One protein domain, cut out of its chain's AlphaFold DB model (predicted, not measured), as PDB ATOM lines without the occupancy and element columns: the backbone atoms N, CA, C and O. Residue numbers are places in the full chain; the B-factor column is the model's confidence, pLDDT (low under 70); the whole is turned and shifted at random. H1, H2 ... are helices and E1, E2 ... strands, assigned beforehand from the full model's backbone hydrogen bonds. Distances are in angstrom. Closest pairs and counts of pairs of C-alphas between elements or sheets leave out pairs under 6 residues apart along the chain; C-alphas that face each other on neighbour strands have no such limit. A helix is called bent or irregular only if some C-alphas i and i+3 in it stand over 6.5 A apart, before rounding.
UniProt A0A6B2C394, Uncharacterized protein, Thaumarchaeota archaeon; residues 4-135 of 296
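Overview. This is residues 4 to 135 of the 296 residues of an uncharacterized protein of Thaumarchaeota archaeon (UniProt A0A6B2C394). One seven-stranded sheet folds back on itself into two leaves only partly face to face, E2, E3, E1 and E4 opposite E6 and E5, with E7 as the hinge. H1 and the short H2 lie toward one end of the longest axis and H3 and H4 toward the other, while the bent strands E4 and E7 run between. The 132 printed residues hold four named helices and seven named strands, E1 H1 E2 E3 H2 E4 H3 E5 H4 E6 E7, of mixed class. The mixed sheet runs E2, E3, E1, E4, E7, E6, E5. The whole is compact, with a radius of gyration of the C-alphas of 15.4 A and spans of 43 by 30 by 26 A.

Arrangement. E1, residues 4 to 9, is antiparallel to E3, residues 32 to 35, with N 7 and O 33 2.9 A apart, and to E4, residues 52 to 61, with N 6 and O 56 2.9 A apart. E2, residues 27 to 29, makes a hairpin with E3; N 29 and O 32 are 2.8 A apart. E7, residues 125 to 134, is antiparallel to E4, with N 57 and O 131 2.9 A apart, and makes a hairpin with E6, residues 116 to 122, with N 127 and O 120 2.8 A apart. E5, residues 79 to 84, is parallel to E6, with N 81 and O 117 2.7 A apart. In this folded sheet, bent back on itself, the leaves have 12 pairs of C-alphas within 11 A. H1, residues 12 to 19, is on the sheet over E3, only just not over E1 too, where 2 of its C-alphas fall; its closest C-alphas to E3 are Ala 15 and Tyr 32, 6.0 A apart. H2, residues 43 to 47, only grazes the sheet. H3, residues 64 to 74, is on the sheet over E7, only just not over E6 too, where 2 of its C-alphas fall. H4, residues 89 to 102, is over E5, slantwise to it at 44 degrees on the local plane, and with residues 98 to 102 alone touches H3, the closest C-alphas being Thr 64 and Phe 99, 5.6 A apart. E1-H1-E2, E3-H2-E4 and E4-H3-E5 are split strand-helix-strand units, their strands not neighbours, with right-handed crossovers; E5-H4-E6 is an unsplit one, left-handed. Every O i to N i+4 pair is within hydrogen-bond range in H1, H2 and H3, and 9 of 10 in H4.

Along the chain. E1 begins at C-alpha 4, (7.400, -29.322, 26.505). E4, 23.2 A long, bends by 63 degrees at residue 57; E7, 21.9 A, bends by 82 degrees at residue 130 and ends at C-alpha 134, (13.485, -19.628, 38.292). H4 is 20.5 A long and E6 19.0 A.

Size, cuts and confidence. The C-alphas of Lys 20 and Asn 105 are the farthest apart, 43.5 A. The printed part has no cut; H4 to E6, residues 103 to 115, is the long link. The pLDDT is under 70 at residues 23 to 26, 37 to 42, 76 to 77, 86 and 111 to 115.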
ATOM      1  N   TYR A   4       6.174 -29.945  26.990       87.00
ATOM      2  CA  TYR A   4       7.400 -29.322  26.505       87.00
ATOM      3  C   TYR A   4       8.046 -28.534  27.631       87.00
ATOM      4  O   TYR A   4       7.354 -27.835  28.379       87.00
ATOM      5  N   LEU A   5       9.370 -28.605  27.692       88.19
ATOM      6  CA  LEU A   5      10.171 -27.726  28.525       88.19
ATOM      7  C   LEU A   5      10.641 -26.555  27.664       88.19
ATOM      8  O   LEU A   5      11.279 -26.737  26.626       88.19
ATOM      9  N   LEU A   6      10.292 -25.349  28.093       90.69
ATOM     10  CA  LEU A   6      10.720 -24.108  27.473       90.69
ATOM     11  C   LEU A   6      11.705 -23.422  28.424       90.69
ATOM     12  O   LEU A   6      11.329 -23.013  29.520       90.69
ATOM     13  N   ILE A   7      12.963 -23.309  28.008       91.94
ATOM     14  CA  ILE A   7      14.026 -22.660  28.781       91.94
ATOM     15  C   ILE A   7      14.228 -21.255  28.222       91.94
ATOM     16  O   ILE A   7      14.519 -21.105  27.035       91.94
ATOM     17  N   LYS A   8      14.071 -20.237  29.068       93.69
ATOM     18  CA  LYS A   8      14.357 -18.835  28.753       93.69
ATOM     19  C   LYS A   8      15.774 -18.487  29.187       93.69
ATOM     20  O   LYS A   8      16.178 -18.801  30.306       93.69
ATOM     21  N   SER A   9      16.480 -17.786  28.318       92.81
ATOM     22  CA  SER A   9      17.762 -17.152  28.608       92.81
ATOM     23  C   SER A   9      17.691 -15.656  28.312       92.81
ATOM     24  O   SER A   9      16.706 -15.172  27.745       92.81
ATOM     25  N   LYS A  10      18.741 -14.926  28.689       90.88
ATOM     26  CA  LYS A  10      18.821 -13.475  28.500       90.88
ATOM     27  C   LYS A  10      18.967 -13.076  27.028       90.88
ATOM     28  O   LYS A  10      18.463 -12.033  26.615       90.88
ATOM     29  N   SER A  11      19.662 -13.896  26.242       90.38
ATOM     30  CA  SER A  11      20.082 -13.584  24.874       90.38
ATOM     31  C   SER A  11      20.036 -14.815  23.965       90.38
ATOM     32  O   SER A  11      19.943 -15.953  24.427       90.38
ATOM     33  N   LYS A  12      20.112 -14.610  22.647       90.75
ATOM     34  CA  LYS A  12      20.192 -15.717  21.682       90.75
ATOM     35  C   LYS A  12      21.522 -16.466  21.805       90.75
ATOM     36  O   LYS A  12      21.573 -17.681  21.613       90.75
ATOM     37  N   GLU A  13      22.586 -15.749  22.139       91.06
ATOM     38  CA  GLU A  13      23.930 -16.271  22.364       91.06
ATOM     39  C   GLU A  13      23.946 -17.205  23.580       91.06
ATOM     40  O   GLU A  13      24.462 -18.322  23.495       91.06
ATOM     41  N   ASP A  14      23.293 -16.803  24.676       90.44
ATOM     42  CA  ASP A  14      23.124 -17.652  25.858       90.44
ATOM     43  C   ASP A  14      22.266 -18.879  25.552       90.44
ATOM     44  O   ASP A  14      22.640 -19.987  25.939       90.44
ATOM     45  N   ALA A  15      21.170 -18.727  24.799       90.62
ATOM     46  CA  ALA A  15      20.363 -19.867  24.369       90.62
ATOM     47  C   ALA A  15      21.185 -20.859  23.531       90.62
ATOM     48  O   ALA A  15      21.107 -22.074  23.724       90.62
ATOM     49  N   SER A  16      22.013 -20.349  22.617       90.88
ATOM     50  CA  SER A  16      22.910 -21.172  21.808       90.88
ATOM     51  C   SER A  16      23.969 -21.871  22.656       90.88
ATOM     52  O   SER A  16      24.221 -23.060  22.456       90.88
ATOM     53  N   CYS A  17      24.542 -21.189  23.644       90.31
ATOM     54  CA  CYS A  17      25.455 -21.804  24.597       90.31
ATOM     55  C   CYS A  17      24.782 -22.930  25.397       90.31
ATOM     56  O   CYS A  17      25.312 -24.041  25.442       90.31
ATOM     57  N   LEU A  18      23.595 -22.681  25.958       90.38
ATOM     58  CA  LEU A  18      22.846 -23.656  26.755       90.38
ATOM     59  C   LEU A  18      22.500 -24.914  25.956       90.38
ATOM     60  O   LEU A  18      22.526 -26.010  26.509       90.38
ATOM     61  N   SER A  19      22.246 -24.776  24.650       88.69
ATOM     62  CA  SER A  19      21.903 -25.910  23.781       88.69
ATOM     63  C   SER A  19      22.980 -26.998  23.744       88.69
ATOM     64  O   SER A  19      22.656 -28.155  23.507       88.69
ATOM     65  N   LYS A  20      24.242 -26.651  24.042       87.19
ATOM     66  CA  LYS A  20      25.367 -27.597  24.111       87.19
ATOM     67  C   LYS A  20      25.322 -28.503  25.343       87.19
ATOM     68  O   LYS A  20      25.953 -29.552  25.345       87.19
ATOM     69  N   PHE A  21      24.610 -28.084  26.389       83.56
ATOM     70  CA  PHE A  21      24.489 -28.805  27.661       83.56
ATOM     71  C   PHE A  21      23.178 -29.590  27.773       83.56
ATOM     72  O   PHE A  21      23.005 -30.385  28.692       83.56
ATOM     73  N   VAL A  22      22.251 -29.370  26.840       80.44
ATOM     74  CA  VAL A  22      20.987 -30.096  26.761       80.44
ATOM     75  C   VAL A  22      21.183 -31.289  25.830       80.44
ATOM     76  O   VAL A  22      21.584 -31.117  24.682       80.44
ATOM     77  N   LYS A  23      20.907 -32.503  26.321       66.06
ATOM     78  CA  LYS A  23      21.147 -33.752  25.572       66.06
ATOM     79  C   LYS A  23      20.254 -33.901  24.335       66.06
ATOM     80  O   LYS A  23      20.647 -34.545  23.365       66.06
ATOM     81  N   ASP A  24      19.066 -33.304  24.366       64.94
ATOM     82  CA  ASP A  24      18.074 -33.428  23.301       64.94
ATOM     83  C   ASP A  24      18.279 -32.427  22.164       64.94
ATOM     84  O   ASP A  24      18.881 -31.366  22.337       64.94
ATOM     85  N   LYS A  25      17.689 -32.740  20.997       63.66
ATOM     86  CA  LYS A  25      17.575 -31.858  19.818       63.66
ATOM     87  C   LYS A  25      16.727 -30.620  20.139       63.66
ATOM     88  O   LYS A  25      15.608 -30.459  19.644       63.66
ATOM     89  N   SER A  26      17.256 -29.750  20.988       69.94
ATOM     90  CA  SER A  26      16.654 -28.480  21.340       69.94
ATOM     91  C   SER A  26      16.575 -27.609  20.091       69.94
ATOM     92  O   SER A  26      17.507 -27.518  19.289       69.94
ATOM     93  N   LYS A  27      15.412 -26.992  19.880       82.12
ATOM     94  CA  LYS A  27      15.257 -25.972  18.843       82.12
ATOM     95  C   LYS A  27      15.384 -24.613  19.503       82.12
ATOM     96  O   LYS A  27      14.613 -24.301  20.411       82.12
ATOM     97  N   ILE A  28      16.344 -23.828  19.030       85.00
ATOM     98  CA  ILE A  28      16.567 -22.465  19.500       85.00
ATOM     99  C   ILE A  28      15.613 -21.534  18.750       85.00
ATOM    100  O   ILE A  28      15.589 -21.511  17.519       85.00
ATOM    101  N   TYR A  29      14.846 -20.753  19.502       86.00
ATOM    102  CA  TYR A  29      14.000 -19.680  18.997       86.00
ATOM    103  C   TYR A  29      14.358 -18.406  19.745       86.00
ATOM    104  O   TYR A  29      13.917 -18.197  20.873       86.00
ATOM    105  N   ASN A  30      15.177 -17.563  19.115       86.44
ATOM    106  CA  ASN A  30      15.724 -16.372  19.759       86.44
ATOM    107  C   ASN A  30      16.410 -16.749  21.095       86.44
ATOM    108  O   ASN A  30      17.325 -17.570  21.087       86.44
ATOM    109  N   LYS A  31      15.933 -16.226  22.227       91.06
ATOM    110  CA  LYS A  31      16.448 -16.500  23.579       91.06
ATOM    111  C   LYS A  31      15.847 -17.739  24.264       91.06
ATOM    112  O   LYS A  31      16.092 -17.967  25.451       91.06
ATOM    113  N   TYR A  32      15.049 -18.530  23.544       90.88
ATOM    114  CA  TYR A  32      14.380 -19.720  24.064       90.88
ATOM    115  C   TYR A  32      14.950 -21.017  23.504       90.88
ATOM    116  O   TYR A  32      15.174 -21.136  22.298       90.88
ATOM    117  N   LEU A  33      15.060 -22.032  24.359       90.31
ATOM    118  CA  LEU A  33      15.198 -23.421  23.937       90.31
ATOM    119  C   LEU A  33      13.880 -24.154  24.148       90.31
ATOM    120  O   LEU A  33      13.341 -24.169  25.254       90.31
ATOM    121  N   ILE A  34      13.384 -24.788  23.086       88.50
ATOM    122  CA  ILE A  34      12.235 -25.690  23.165       88.50
ATOM    123  C   ILE A  34      12.750 -27.120  23.158       88.50
ATOM    124  O   ILE A  34      13.343 -27.569  22.171       88.50
ATOM    125  N   ILE A  35      12.466 -27.829  24.242       84.62
ATOM    126  CA  ILE A  35      12.813 -29.229  24.443       84.62
ATOM    127  C   ILE A  35      11.503 -30.012  24.487       84.62
ATOM    128  O   ILE A  35      10.540 -29.608  25.146       84.62
ATOM    129  N   ALA A  36      11.448 -31.104  23.734       78.88
ATOM    130  CA  ALA A  36      10.415 -32.117  23.885       78.88
ATOM    131  C   ALA A  36      11.013 -33.188  24.800       78.88
ATOM    132  O   ALA A  36      11.704 -34.055  24.276       78.88
ATOM    133  N   PRO A  37      10.867 -33.078  26.133       63.56
ATOM    134  CA  PRO A  37      11.468 -34.054  27.021       63.56
ATOM    135  C   PRO A  37      10.801 -35.403  26.760       63.56
ATOM    136  O   PRO A  37       9.584 -35.535  26.915       63.56
ATOM    137  N   ASP A  38      11.594 -36.385  26.344       61.97
ATOM    138  CA  ASP A  38      11.189 -37.790  26.412       61.97
ATOM    139  C   ASP A  38      11.248 -38.290  27.871       61.97
ATOM    140  O   ASP A  38      10.569 -39.254  28.219       61.97
ATOM    141  N   ASP A  39      11.982 -37.571  28.732       57.16
ATOM    142  CA  ASP A  39      12.163 -37.846  30.155       57.16
ATOM    143  C   ASP A  39      12.222 -36.534  30.970       57.16
ATOM    144  O   ASP A  39      12.917 -35.579  30.603       57.16
ATOM    145  N   LEU A  40      11.456 -36.466  32.062       59.88
ATOM    146  CA  LEU A  40      11.387 -35.307  32.960       59.88
ATOM    147  C   LEU A  40      12.529 -35.309  33.995       59.88
ATOM    148  O   LEU A  40      12.781 -34.273  34.611       59.88
ATOM    149  N   ASP A  41      13.276 -36.403  34.150       62.06
ATOM    150  CA  ASP A  41      14.310 -36.526  35.189       62.06
ATOM    151  C   ASP A  41      15.475 -35.528  35.009       62.06
ATOM    152  O   ASP A  41      16.129 -35.122  35.973       62.06
ATOM    153  N   TYR A  42      15.687 -35.015  33.793       67.94
ATOM    154  CA  TYR A  42      16.743 -34.038  33.484       67.94
ATOM    155  C   TYR A  42      16.403 -32.583  33.848       67.94
ATOM    156  O   TYR A  42      17.246 -31.690  33.725       67.94
ATOM    157  N   ILE A  43      15.185 -32.305  34.324       72.12
ATOM    158  CA  ILE A  43      14.739 -30.947  34.672       72.12
ATOM    159  C   ILE A  43      15.644 -30.296  35.715       72.12
ATOM    160  O   ILE A  43      16.009 -29.126  35.569       72.12
ATOM    161  N   GLU A  44      15.991 -31.022  36.780       72.12
ATOM    162  CA  GLU A  44      16.813 -30.463  37.857       72.12
ATOM    163  C   GLU A  44      18.248 -30.200  37.374       72.12
ATOM    164  O   GLU A  44      18.930 -29.303  37.875       72.12
ATOM    165  N   GLU A  45      18.715 -30.932  36.362       76.94
ATOM    166  CA  GLU A  45      19.996 -30.652  35.717       76.94
ATOM    167  C   GLU A  45      19.941 -29.340  34.937       76.94
ATOM    168  O   GLU A  45      20.781 -28.470  35.167       76.94
ATOM    169  N   TYR A  46      18.912 -29.147  34.106       84.56
ATOM    170  CA  TYR A  46      18.750 -27.931  33.306       84.56
ATOM    171  C   TYR A  46      18.466 -26.696  34.153       84.56
ATOM    172  O   TYR A  46      18.986 -25.618  33.865       84.56
ATOM    173  N   LYS A  47      17.692 -26.851  35.235       85.75
ATOM    174  CA  LYS A  47      17.392 -25.759  36.165       85.75
ATOM    175  C   LYS A  47      18.653 -25.154  36.758       85.75
ATOM    176  O   LYS A  47      18.661 -23.970  37.042       85.75
ATOM    177  N   ASN A  48      19.710 -25.940  36.926       86.06
ATOM    178  CA  ASN A  48      20.935 -25.506  37.579       86.06
ATOM    179  C   ASN A  48      22.021 -25.038  36.596       86.06
ATOM    180  O   ASN A  48      23.184 -24.978  36.982       86.06
ATOM    181  N   LEU A  49      21.690 -24.699  35.349       88.00
ATOM    182  CA  LEU A  49      22.649 -24.144  34.387       88.00
ATOM    183  C   LEU A  49      22.680 -22.608  34.455       88.00
ATOM    184  O   LEU A  49      21.645 -21.943  34.447       88.00
ATOM    185  N   CYS A  50      23.882 -22.033  34.485       89.25
ATOM    186  CA  CYS A  50      24.094 -20.595  34.342       89.25
ATOM    187  C   CYS A  50      23.658 -20.142  32.943       89.25
ATOM    188  O   CYS A  50      23.968 -20.806  31.951       89.25
ATOM    189  N   GLY A  51      22.952 -19.015  32.870       90.94
ATOM    190  CA  GLY A  51      22.289 -18.512  31.664       90.94
ATOM    191  C   GLY A  51      20.802 -18.866  31.575       90.94
ATOM    192  O   GLY A  51      20.090 -18.277  30.763       90.94
ATOM    193  N   VAL A  52      20.306 -19.788  32.410       93.19
ATOM    194  CA  VAL A  52      18.870 -20.085  32.500       93.19
ATOM    195  C   VAL A  52      18.196 -19.065  33.404       93.19
ATOM    196  O   VAL A  52      18.382 -19.093  34.616       93.19
ATOM    197  N   GLU A  53      17.394 -18.177  32.824       93.44
ATOM    198  CA  GLU A  53      16.569 -17.242  33.591       93.44
ATOM    199  C   GLU A  53      15.363 -17.967  34.177       93.44
ATOM    200  O   GLU A  53      15.138 -17.937  35.383       93.44
ATOM    201  N   LYS A  54      14.596 -18.648  33.320       93.06
ATOM    202  CA  LYS A  54      13.335 -19.290  33.696       93.06
ATOM    203  C   LYS A  54      13.127 -20.591  32.939       93.06
ATOM    204  O   LYS A  54      13.526 -20.725  31.782       93.06
ATOM    205  N   LEU A  55      12.446 -21.530  33.581       91.69
ATOM    206  CA  LEU A  55      11.996 -22.785  32.997       91.69
ATOM    207  C   LEU A  55      10.476 -22.837  33.056       91.69
ATOM    208  O   LEU A  55       9.883 -22.629  34.114       91.69
ATOM    209  N   TYR A  56       9.857 -23.154  31.924       90.81
ATOM    210  CA  TYR A  56       8.416 -23.312  31.812       90.81
ATOM    211  C   TYR A  56       8.066 -24.732  31.395       90.81
ATOM    212  O   TYR A  56       8.489 -25.211  30.340       90.81
ATOM    213  N   PHE A  57       7.209 -25.367  32.183       89.56
ATOM    214  CA  PHE A  57       6.522 -26.595  31.803       89.56
ATOM    215  C   PHE A  57       5.273 -26.223  31.049       89.56
ATOM    216  O   PHE A  57       4.434 -25.493  31.572       89.56
ATOM    217  N   THR A  58       5.163 -26.675  29.805       90.25
ATOM    218  CA  THR A  58       4.151 -26.143  28.896       90.25
ATOM    219  C   THR A  58       3.455 -27.229  28.097       90.25
ATOM    220  O   THR A  58       4.047 -28.253  27.751       90.25
ATOM    221  N   PHE A  59       2.201 -26.972  27.729       90.69
ATOM    222  CA  PHE A  59       1.609 -27.600  26.553       90.69
ATOM    223  C   PHE A  59       1.810 -26.698  25.342       90.69
ATOM    224  O   PHE A  59       1.541 -25.499  25.402       90.69
ATOM    225  N   ARG A  60       2.273 -27.290  24.239       90.44
ATOM    226  CA  ARG A  60       2.532 -26.576  22.988       90.44
ATOM    227  C   ARG A  60       1.388 -26.761  22.001       90.44
ATOM    228  O   ARG A  60       0.989 -27.892  21.725       90.44
ATOM    229  N   PHE A  61       0.965 -25.664  21.386       91.31
ATOM    230  CA  PHE A  61      -0.059 -25.615  20.349       91.31
ATOM    231  C   PHE A  61       0.475 -24.904  19.105       91.31
ATOM    232  O   PHE A  61       1.316 -24.011  19.196       91.31
ATOM    233  N   SER A  62      -0.011 -25.308  17.935       90.38
ATOM    234  CA  SER A  62       0.314 -24.684  16.645       90.38
ATOM    235  C   SER A  62      -0.722 -23.661  16.182       90.38
ATOM    236  O   SER A  62      -0.489 -22.990  15.183       90.38
ATOM    237  N   SER A  63      -1.864 -23.556  16.868       90.88
ATOM    238  CA  SER A  63      -2.949 -22.638  16.521       90.88
ATOM    239  C   SER A  63      -3.635 -22.082  17.774       90.88
ATOM    240  O   SER A  63      -3.657 -22.736  18.821       90.88
ATOM    241  N   THR A  64      -4.216 -20.885  17.660       88.62
ATOM    242  CA  THR A  64      -5.048 -20.265  18.707       88.62
ATOM    243  C   THR A  64      -6.342 -21.039  18.940       88.62
ATOM    244  O   THR A  64      -6.796 -21.138  20.076       88.62
ATOM    245  N   LYS A  65      -6.897 -21.663  17.894       90.38
ATOM    246  CA  LYS A  65      -8.106 -22.494  17.970       90.38
ATOM    247  C   LYS A  65      -7.924 -23.699  18.895       90.38
ATOM    248  O   LYS A  65      -8.751 -23.920  19.776       90.38
ATOM    249  N   ASP A  66      -6.843 -24.459  18.725       90.44
ATOM    250  CA  ASP A  66      -6.585 -25.645  19.556       90.44
ATOM    251  C   ASP A  66      -6.316 -25.259  21.016       90.44
ATOM    252  O   ASP A  66      -6.748 -25.948  21.943       90.44
ATOM    253  N   LEU A  67      -5.627 -24.133  21.213       89.62
ATOM    254  CA  LEU A  67      -5.363 -23.553  22.525       89.62
ATOM    255  C   LEU A  67      -6.664 -23.139  23.227       89.62
ATOM    256  O   LEU A  67      -6.883 -23.531  24.373       89.62
ATOM    257  N   ALA A  68      -7.544 -22.407  22.536       87.38
ATOM    258  CA  ALA A  68      -8.837 -21.975  23.064       87.38
ATOM    259  C   ALA A  68      -9.716 -23.173  23.445       87.38
ATOM    260  O   ALA A  68     -10.171 -23.264  24.584       87.38
ATOM    261  N   LEU A  69      -9.854 -24.157  22.547       88.31
ATOM    262  CA  LEU A  69     -10.608 -25.388  22.813       88.31
ATOM    263  C   LEU A  69     -10.085 -26.138  24.045       88.31
ATOM    264  O   LEU A  69     -10.867 -26.662  24.842       88.31
ATOM    265  N   HIS A  70      -8.761 -26.196  24.224       87.88
ATOM    266  CA  HIS A  70      -8.167 -26.843  25.389       87.88
ATOM    267  C   HIS A  70      -8.486 -26.099  26.692       87.88
ATOM    268  O   HIS A  70      -8.836 -26.739  27.690       87.88
ATOM    269  N   ILE A  71      -8.368 -24.771  26.686       85.06
ATOM    270  CA  ILE A  71      -8.628 -23.929  27.857       85.06
ATOM    271  C   ILE A  71     -10.105 -23.998  28.249       85.06
ATOM    272  O   ILE A  71     -10.413 -24.272  29.406       85.06
ATOM    273  N   GLU A  72     -11.025 -23.869  27.295       84.12
ATOM    274  CA  GLU A  72     -12.467 -23.926  27.569       84.12
ATOM    275  C   GLU A  72     -12.920 -25.279  28.128       84.12
ATOM    276  O   GLU A  72     -13.825 -25.345  28.966       84.12
ATOM    277  N   LYS A  73     -12.280 -26.369  27.688       84.44
ATOM    278  CA  LYS A  73     -12.597 -27.717  28.162       84.44
ATOM    279  C   LYS A  73     -12.100 -27.969  29.585       84.44
ATOM    280  O   LYS A  73     -12.805 -28.614  30.355       84.44
ATOM    281  N   ASN A  74     -10.896 -27.506  29.922       79.75
ATOM    282  CA  ASN A  74     -10.194 -27.959  31.131       79.75
ATOM    283  C   ASN A  74     -10.029 -26.879  32.207       79.75
ATOM    284  O   ASN A  74      -9.736 -27.207  33.353       79.75
ATOM    285  N   LYS A  75     -10.151 -25.598  31.852       71.62
ATOM    286  CA  LYS A  75      -9.664 -24.466  32.650       71.62
ATOM    287  C   LYS A  75     -10.684 -23.313  32.705       71.62
ATOM    288  O   LYS A  75     -10.326 -22.152  32.528       71.62
ATOM    289  N   LYS A  76     -11.961 -23.637  32.933       67.25
ATOM    290  CA  LYS A  76     -13.068 -22.664  32.985       67.25
ATOM    291  C   LYS A  76     -12.881 -21.631  34.106       67.25
ATOM    292  O   LYS A  76     -12.455 -21.993  35.196       67.25
ATOM    293  N   GLY A  77     -13.257 -20.379  33.833       65.88
ATOM    294  CA  GLY A  77     -13.352 -19.312  34.840       65.88
ATOM    295  C   GLY A  77     -12.028 -18.682  35.278       65.88
ATOM    296  O   GLY A  77     -12.017 -17.970  36.272       65.88
ATOM    297  N   LYS A  78     -10.920 -18.935  34.569       72.44
ATOM    298  CA  LYS A  78      -9.612 -18.347  34.892       72.44
ATOM    299  C   LYS A  78      -9.251 -17.230  33.921       72.44
ATOM    300  O   LYS A  78      -9.585 -17.311  32.738       72.44
ATOM    301  N   VAL A  79      -8.514 -16.236  34.407       78.31
ATOM    302  CA  VAL A  79      -7.964 -15.176  33.559       78.31
ATOM    303  C   VAL A  79      -6.663 -15.654  32.919       78.31
ATOM    304  O   VAL A  79      -5.908 -16.452  33.480       78.31
ATOM    305  N   ILE A  80      -6.422 -15.201  31.694       79.81
ATOM    306  CA  ILE A  80      -5.315 -15.652  30.863       79.81
ATOM    307  C   ILE A  80      -4.446 -14.444  30.536       79.81
ATOM    308  O   ILE A  80      -4.875 -13.529  29.839       79.81
ATOM    309  N   ASN A  81      -3.211 -14.460  31.019       81.44
ATOM    310  CA  ASN A  81      -2.190 -13.497  30.656       81.44
ATOM    311  C   ASN A  81      -1.432 -13.990  29.418       81.44
ATOM    312  O   ASN A  81      -0.748 -15.022  29.444       81.44
ATOM    313  N   PHE A  82      -1.554 -13.237  28.330       81.81
ATOM    314  CA  PHE A  82      -0.792 -13.457  27.112       81.81
ATOM    315  C   PHE A  82       0.522 -12.685  27.183       81.81
ATOM    316  O   PHE A  82       0.548 -11.463  27.276       81.81
ATOM    317  N   VAL A  83       1.625 -13.417  27.082       82.69
ATOM    318  CA  VAL A  83       2.972 -12.866  27.010       82.69
ATOM    319  C   VAL A  83       3.495 -13.054  25.593       82.69
ATOM    320  O   VAL A  83       3.654 -14.178  25.100       82.69
ATOM    321  N   LEU A  84       3.776 -11.929  24.941       80.81
ATOM    322  CA  LEU A  84       4.434 -11.880  23.645       80.81
ATOM    323  C   LEU A  84       5.886 -11.446  23.849       80.81
ATOM    324  O   LEU A  84       6.143 -10.345  24.319       80.81
ATOM    325  N   GLU A  85       6.829 -12.331  23.539       70.00
ATOM    326  CA  GLU A  85       8.258 -12.062  23.768       70.00
ATOM    327  C   GLU A  85       8.918 -11.340  22.593       70.00
ATOM    328  O   GLU A  85       9.834 -10.554  22.806       70.00
ATOM    329  N   ASP A  86       8.416 -11.583  21.379       68.44
ATOM    330  CA  ASP A  86       8.839 -10.917  20.153       68.44
ATOM    331  C   ASP A  86       7.587 -10.374  19.453       68.44
ATOM    332  O   ASP A  86       6.760 -11.140  18.946       68.44
ATOM    333  N   GLY A  87       7.424  -9.053  19.467       70.00
ATOM    334  CA  GLY A  87       6.316  -8.368  18.813       70.00
ATOM    335  C   GLY A  87       5.964  -7.046  19.481       70.00
ATOM    336  O   GLY A  87       6.354  -6.760  20.611       70.00
ATOM    337  N   SER A  88       5.240  -6.219  18.745       82.25
ATOM    338  CA  SER A  88       4.699  -4.964  19.242       82.25
ATOM    339  C   SER A  88       3.478  -5.202  20.135       82.25
ATOM    340  O   SER A  88       2.835  -6.252  20.091       82.25
ATOM    341  N   GLN A  89       3.087  -4.185  20.902       84.56
ATOM    342  CA  GLN A  89       1.831  -4.215  21.658       84.56
ATOM    343  C   GLN A  89       0.616  -4.452  20.739       84.56
ATOM    344  O   GLN A  89      -0.334  -5.130  21.120       84.56
ATOM    345  N   LYS A  90       0.681  -3.972  19.488       87.38
ATOM    346  CA  LYS A  90      -0.321  -4.242  18.451       87.38
ATOM    347  C   LYS A  90      -0.418  -5.733  18.113       87.38
ATOM    348  O   LYS A  90      -1.524  -6.243  17.970       87.38
ATOM    349  N   ASP A  91       0.711  -6.435  18.027       85.38
ATOM    350  CA  ASP A  91       0.732  -7.880  17.761       85.38
ATOM    351  C   ASP A  91       0.128  -8.679  18.923       85.38
ATOM    352  O   ASP A  91      -0.530  -9.698  18.705       85.38
ATOM    353  N   LEU A  92       0.310  -8.201  20.159       85.62
ATOM    354  CA  LEU A  92      -0.322  -8.792  21.336       85.62
ATOM    355  C   LEU A  92      -1.846  -8.607  21.302       85.62
ATOM    356  O   LEU A  92      -2.569  -9.578  21.514       85.62
ATOM    357  N   TYR A  93      -2.338  -7.404  20.991       87.25
ATOM    358  CA  TYR A  93      -3.782  -7.169  20.859       87.25
ATOM    359  C   TYR A  93      -4.397  -7.997  19.734       87.25
ATOM    360  O   TYR A  93      -5.425  -8.633  19.944       87.25
ATOM    361  N   GLN A  94      -3.727  -8.090  18.582       88.44
ATOM    362  CA  GLN A  94      -4.195  -8.934  17.484       88.44
ATOM    363  C   GLN A  94      -4.294 -10.406  17.899       88.44
ATOM    364  O   GLN A  94      -5.256 -11.087  17.549       88.44
ATOM    365  N   LEU A  95      -3.323 -10.905  18.669       87.44
ATOM    366  CA  LEU A  95      -3.359 -12.265  19.194       87.44
ATOM    367  C   LEU A  95      -4.551 -12.493  20.135       87.44
ATOM    368  O   LEU A  95      -5.187 -13.547  20.069       87.44
ATOM    369  N   ILE A  96      -4.829 -11.528  21.013       88.00
ATOM    370  CA  ILE A  96      -5.969 -11.581  21.933       88.00
ATOM    371  C   ILE A  96      -7.276 -11.588  21.133       88.00
ATOM    372  O   ILE A  96      -8.111 -12.460  21.361       88.00
ATOM    373  N   ASP A  97      -7.419 -10.710  20.140       88.31
ATOM    374  CA  ASP A  97      -8.594 -10.667  19.262       88.31
ATOM    375  C   ASP A  97      -8.795 -11.986  18.508       88.31
ATOM    376  O   ASP A  97      -9.906 -12.515  18.438       88.31
ATOM    377  N   ASP A  98      -7.721 -12.556  17.961       88.94
ATOM    378  CA  ASP A  98      -7.774 -13.831  17.245       88.94
ATOM    379  C   ASP A  98      -8.158 -14.989  18.171       88.94
ATOM    380  O   ASP A  98      -8.856 -15.912  17.746       88.94
ATOM    381  N   PHE A  99      -7.731 -14.946  19.435       88.44
ATOM    382  CA  PHE A  99      -8.147 -15.903  20.456       88.44
ATOM    383  C   PHE A  99      -9.626 -15.728  20.832       88.44
ATOM    384  O   PHE A  99     -10.357 -16.715  20.909       88.44
ATOM    385  N   LEU A 100     -10.093 -14.490  21.012       88.75
ATOM    386  CA  LEU A 100     -11.485 -14.185  21.356       88.75
ATOM    387  C   LEU A 100     -12.458 -14.568  20.236       88.75
ATOM    388  O   LEU A 100     -13.523 -15.101  20.520       88.75
ATOM    389  N   LYS A 101     -12.079 -14.401  18.963       90.38
ATOM    390  CA  LYS A 101     -12.903 -14.829  17.814       90.38
ATOM    391  C   LYS A 101     -13.180 -16.330  17.785       90.38
ATOM    392  O   LYS A 101     -14.179 -16.755  17.210       90.38
ATOM    393  N   VAL A 102     -12.273 -17.138  18.334       89.62
ATOM    394  CA  VAL A 102     -12.410 -18.603  18.356       89.62
ATOM    395  C   VAL A 102     -12.878 -19.135  19.707       89.62
ATOM    396  O   VAL A 102     -13.325 -20.281  19.773       89.62
ATOM    397  N   SER A 103     -12.789 -18.327  20.764       84.75
ATOM    398  CA  SER A 103     -13.310 -18.660  22.082       84.75
ATOM    399  C   SER A 103     -14.805 -18.352  22.150       84.75
ATOM    400  O   SER A 103     -15.242 -17.245  21.860       84.75
ATOM    401  N   LYS A 104     -15.612 -19.327  22.566       82.56
ATOM    402  CA  LYS A 104     -17.064 -19.162  22.714       82.56
ATOM    403  C   LYS A 104     -17.441 -18.277  23.900       82.56
ATOM    404  O   LYS A 104     -18.477 -17.628  23.850       82.56
ATOM    405  N   ASN A 105     -16.625 -18.286  24.955       80.69
ATOM    406  CA  ASN A 105     -16.940 -17.657  26.243       80.69
ATOM    407  C   ASN A 105     -15.844 -16.683  26.722       80.69
ATOM    408  O   ASN A 105     -15.829 -16.313  27.896       80.69
ATOM    409  N   GLY A 106     -14.885 -16.336  25.863       80.25
ATOM    410  CA  GLY A 106     -13.774 -15.455  26.214       80.25
ATOM    411  C   GLY A 106     -14.230 -14.006  26.378       80.25
ATOM    412  O   GLY A 106     -14.941 -13.480  25.527       80.25
ATOM    413  N   LEU A 107     -13.793 -13.357  27.456       81.19
ATOM    414  CA  LEU A 107     -14.013 -11.935  27.728       81.19
ATOM    415  C   LEU A 107     -12.710 -11.315  28.244       81.19
ATOM    416  O   LEU A 107     -11.877 -12.010  28.831       81.19
ATOM    417  N   ILE A 108     -12.535 -10.011  28.028       81.88
ATOM    418  CA  ILE A 108     -11.402  -9.257  28.572       81.88
ATOM    419  C   ILE A 108     -11.724  -8.888  30.026       81.88
ATOM    420  O   ILE A 108     -12.789  -8.342  30.302       81.88
ATOM    421  N   SER A 109     -10.811  -9.204  30.948       76.44
ATOM    422  CA  SER A 109     -10.897  -8.782  32.351       76.44
ATOM    423  C   SER A 109     -10.162  -7.460  32.539       76.44
ATOM    424  O   SER A 109      -8.997  -7.355  32.159       76.44
ATOM    425  N   GLU A 110     -10.818  -6.481  33.157       73.00
ATOM    426  CA  GLU A 110     -10.217  -5.189  33.531       73.00
ATOM    427  C   GLU A 110      -9.610  -5.199  34.944       73.00
ATOM    428  O   GLU A 110      -8.932  -4.256  35.341       73.00
ATOM    429  N   VAL A 111      -9.840  -6.272  35.708       69.62
ATOM    430  CA  VAL A 111      -9.359  -6.431  37.085       69.62
ATOM    431  C   VAL A 111      -8.197  -7.416  37.122       69.62
ATOM    432  O   VAL A 111      -8.211  -8.420  36.398       69.62
ATOM    433  N   GLU A 112      -7.210  -7.132  37.975       63.22
ATOM    434  CA  GLU A 112      -6.088  -8.029  38.242       63.22
ATOM    435  C   GLU A 112      -6.588  -9.288  38.985       63.22
ATOM    436  O   GLU A 112      -7.163  -9.187  40.069       63.22
ATOM    437  N   PRO A 113      -6.449 -10.478  38.389       62.91
ATOM    438  CA  PRO A 113      -7.048 -11.712  38.900       62.91
ATOM    439  C   PRO A 113      -6.180 -12.439  39.939       62.91
ATOM    440  O   PRO A 113      -4.954 -12.366  39.917       62.91
ATOM    441  N   GLU A 114      -6.823 -13.266  40.768       54.91
ATOM    442  CA  GLU A 114      -6.144 -14.128  41.750       54.91
ATOM    443  C   GLU A 114      -5.481 -15.372  41.122       54.91
ATOM    444  O   GLU A 114      -4.462 -15.851  41.615       54.91
ATOM    445  N   GLU A 115      -6.013 -15.891  40.006       60.31
ATOM    446  CA  GLU A 115      -5.442 -17.036  39.286       60.31
ATOM    447  C   GLU A 115      -5.263 -16.747  37.788       60.31
ATOM    448  O   GLU A 115      -6.231 -16.574  37.041       60.31
ATOM    449  N   VAL A 116      -4.006 -16.771  37.336       74.19
ATOM    450  CA  VAL A 116      -3.605 -16.427  35.965       74.19
ATOM    451  C   VAL A 116      -2.967 -17.619  35.266       74.19
ATOM    452  O   VAL A 116      -1.939 -18.131  35.708       74.19
ATOM    453  N   TYR A 117      -3.509 -18.017  34.113       78.25
ATOM    454  CA  TYR A 117      -2.734 -18.821  33.166       78.25
ATOM    455  C   TYR A 117      -1.839 -17.932  32.331       78.25
ATOM    456  O   TYR A 117      -2.270 -16.903  31.828       78.25
ATOM    457  N   LYS A 118      -0.604 -18.370  32.119       87.81
ATOM    458  CA  LYS A 118       0.348 -17.676  31.260       87.81
ATOM    459  C   LYS A 118       0.452 -18.400  29.926       87.81
ATOM    460  O   LYS A 118       0.680 -19.609  29.890       87.81
ATOM    461  N   ILE A 119       0.297 -17.664  28.833       90.06
ATOM    462  CA  ILE A 119       0.530 -18.162  27.477       90.06
ATOM    463  C   ILE A 119       1.717 -17.410  26.903       90.06
ATOM    464  O   ILE A 119       1.688 -16.190  26.823       90.06
ATOM    465  N   ILE A 120       2.743 -18.137  26.473       91.25
ATOM    466  CA  ILE A 120       3.926 -17.556  25.834       91.25
ATOM    467  C   ILE A 120       3.895 -17.916  24.350       91.25
ATOM    468  O   ILE A 120       3.853 -19.099  23.997       91.25
ATOM    469  N   LYS A 121       3.925 -16.917  23.464       90.19
ATOM    470  CA  LYS A 121       4.085 -17.152  22.021       90.19
ATOM    471  C   LYS A 121       5.568 -17.132  21.653       90.19
ATOM    472  O   LYS A 121       6.226 -16.107  21.801       90.19
ATOM    473  N   VAL A 122       6.075 -18.251  21.133       88.06
ATOM    474  CA  VAL A 122       7.471 -18.405  20.685       88.06
ATOM    475  C   VAL A 122       7.476 -18.847  19.224       88.06
ATOM    476  O   VAL A 122       7.052 -19.956  18.879       88.06
ATOM    477  N   GLY A 123       7.916 -17.955  18.336       85.50
ATOM    478  CA  GLY A 123       7.786 -18.147  16.893       85.50
ATOM    479  C   GLY A 123       6.320 -18.354  16.486       85.50
ATOM    480  O   GLY A 123       5.471 -17.483  16.702       85.50
ATOM    481  N   LYS A 124       6.023 -19.524  15.905       86.69
ATOM    482  CA  LYS A 124       4.667 -19.930  15.490       86.69
ATOM    483  C   LYS A 124       3.901 -20.759  16.528       86.69
ATOM    484  O   LYS A 124       2.803 -21.219  16.231       86.69
ATOM    485  N   PHE A 125       4.493 -21.027  17.690       89.75
ATOM    486  CA  PHE A 125       3.906 -21.901  18.702       89.75
ATOM    487  C   PHE A 125       3.372 -21.109  19.891       89.75
ATOM    488  O   PHE A 125       3.952 -20.099  20.292       89.75
ATOM    489  N   PHE A 126       2.301 -21.625  20.485       91.12
ATOM    490  CA  PHE A 126       1.723 -21.134  21.730       91.12
ATOM    491  C   PHE A 126       2.030 -22.118  22.849       91.12
ATOM    492  O   PHE A 126       1.783 -23.316  22.707       91.12
ATOM    493  N   HIS A 127       2.559 -21.613  23.954       92.25
ATOM    494  CA  HIS A 127       2.936 -22.399  25.116       92.25
ATOM    495  C   HIS A 127       2.058 -22.016  26.301       92.25
ATOM    496  O   HIS A 127       2.243 -20.953  26.885       92.25
ATOM    497  N   LEU A 128       1.113 -22.886  26.660       91.62
ATOM    498  CA  LEU A 128       0.339 -22.746  27.893       91.62
ATOM    499  C   LEU A 128       1.200 -23.222  29.062       91.62
ATOM    500  O   LEU A 128       1.528 -24.408  29.127       91.62
ATOM    501  N   VAL A 129       1.564 -22.312  29.960       90.56
ATOM    502  CA  VAL A 129       2.407 -22.591  31.126       90.56
ATOM    503  C   VAL A 129       1.593 -23.305  32.202       90.56
ATOM    504  O   VAL A 129       0.532 -22.845  32.619       90.56
ATOM    505  N   LEU A 130       2.116 -24.443  32.644       86.69
ATOM    506  CA  LEU A 130       1.587 -25.274  33.723       86.69
ATOM    507  C   LEU A 130       2.342 -25.027  35.029       86.69
ATOM    508  O   LEU A 130       1.743 -25.024  36.098       86.69
ATOM    509  N   HIS A 131       3.657 -24.832  34.926       86.94
ATOM    510  CA  HIS A 131       4.540 -24.531  36.043       86.94
ATOM    511  C   HIS A 131       5.715 -23.681  35.552       86.94
ATOM    512  O   HIS A 131       6.198 -23.863  34.431       86.94
ATOM    513  N   GLU A 132       6.163 -22.759  36.398       88.75
ATOM    514  CA  GLU A 132       7.290 -21.861  36.164       88.75
ATOM    515  C   GLU A 132       8.288 -22.034  37.311       88.75
ATOM    516  O   GLU A 132       7.900 -22.081  38.477       88.75
ATOM    517  N   SER A 133       9.571 -22.131  36.976       88.31
ATOM    518  CA  SER A 133      10.664 -22.141  37.944       88.31
ATOM    519  C   SER A 133      11.735 -21.154  37.519       88.31
ATOM    520  O   SER A 133      12.122 -21.112  36.353       88.31
ATOM    521  N   GLU A 134      12.281 -20.434  38.490       90.69
ATOM    522  CA  GLU A 134      13.485 -19.628  38.292       90.69
ATOM    523  C   GLU A 134      14.713 -20.536  38.139       90.69
ATOM    524  O   GLU A 134      14.794 -21.607  38.760       90.69
ATOM    525  N   GLY A 135      15.649 -20.104  37.297       89.31
ATOM    526  CA  GLY A 135      17.006 -20.633  37.234       89.31
ATOM    527  C   GLY A 135      18.017 -19.678  37.890       89.31
ATOM    528  O   GLY A 135      17.646 -18.626  38.413       89.31
TER     529      GLY A 135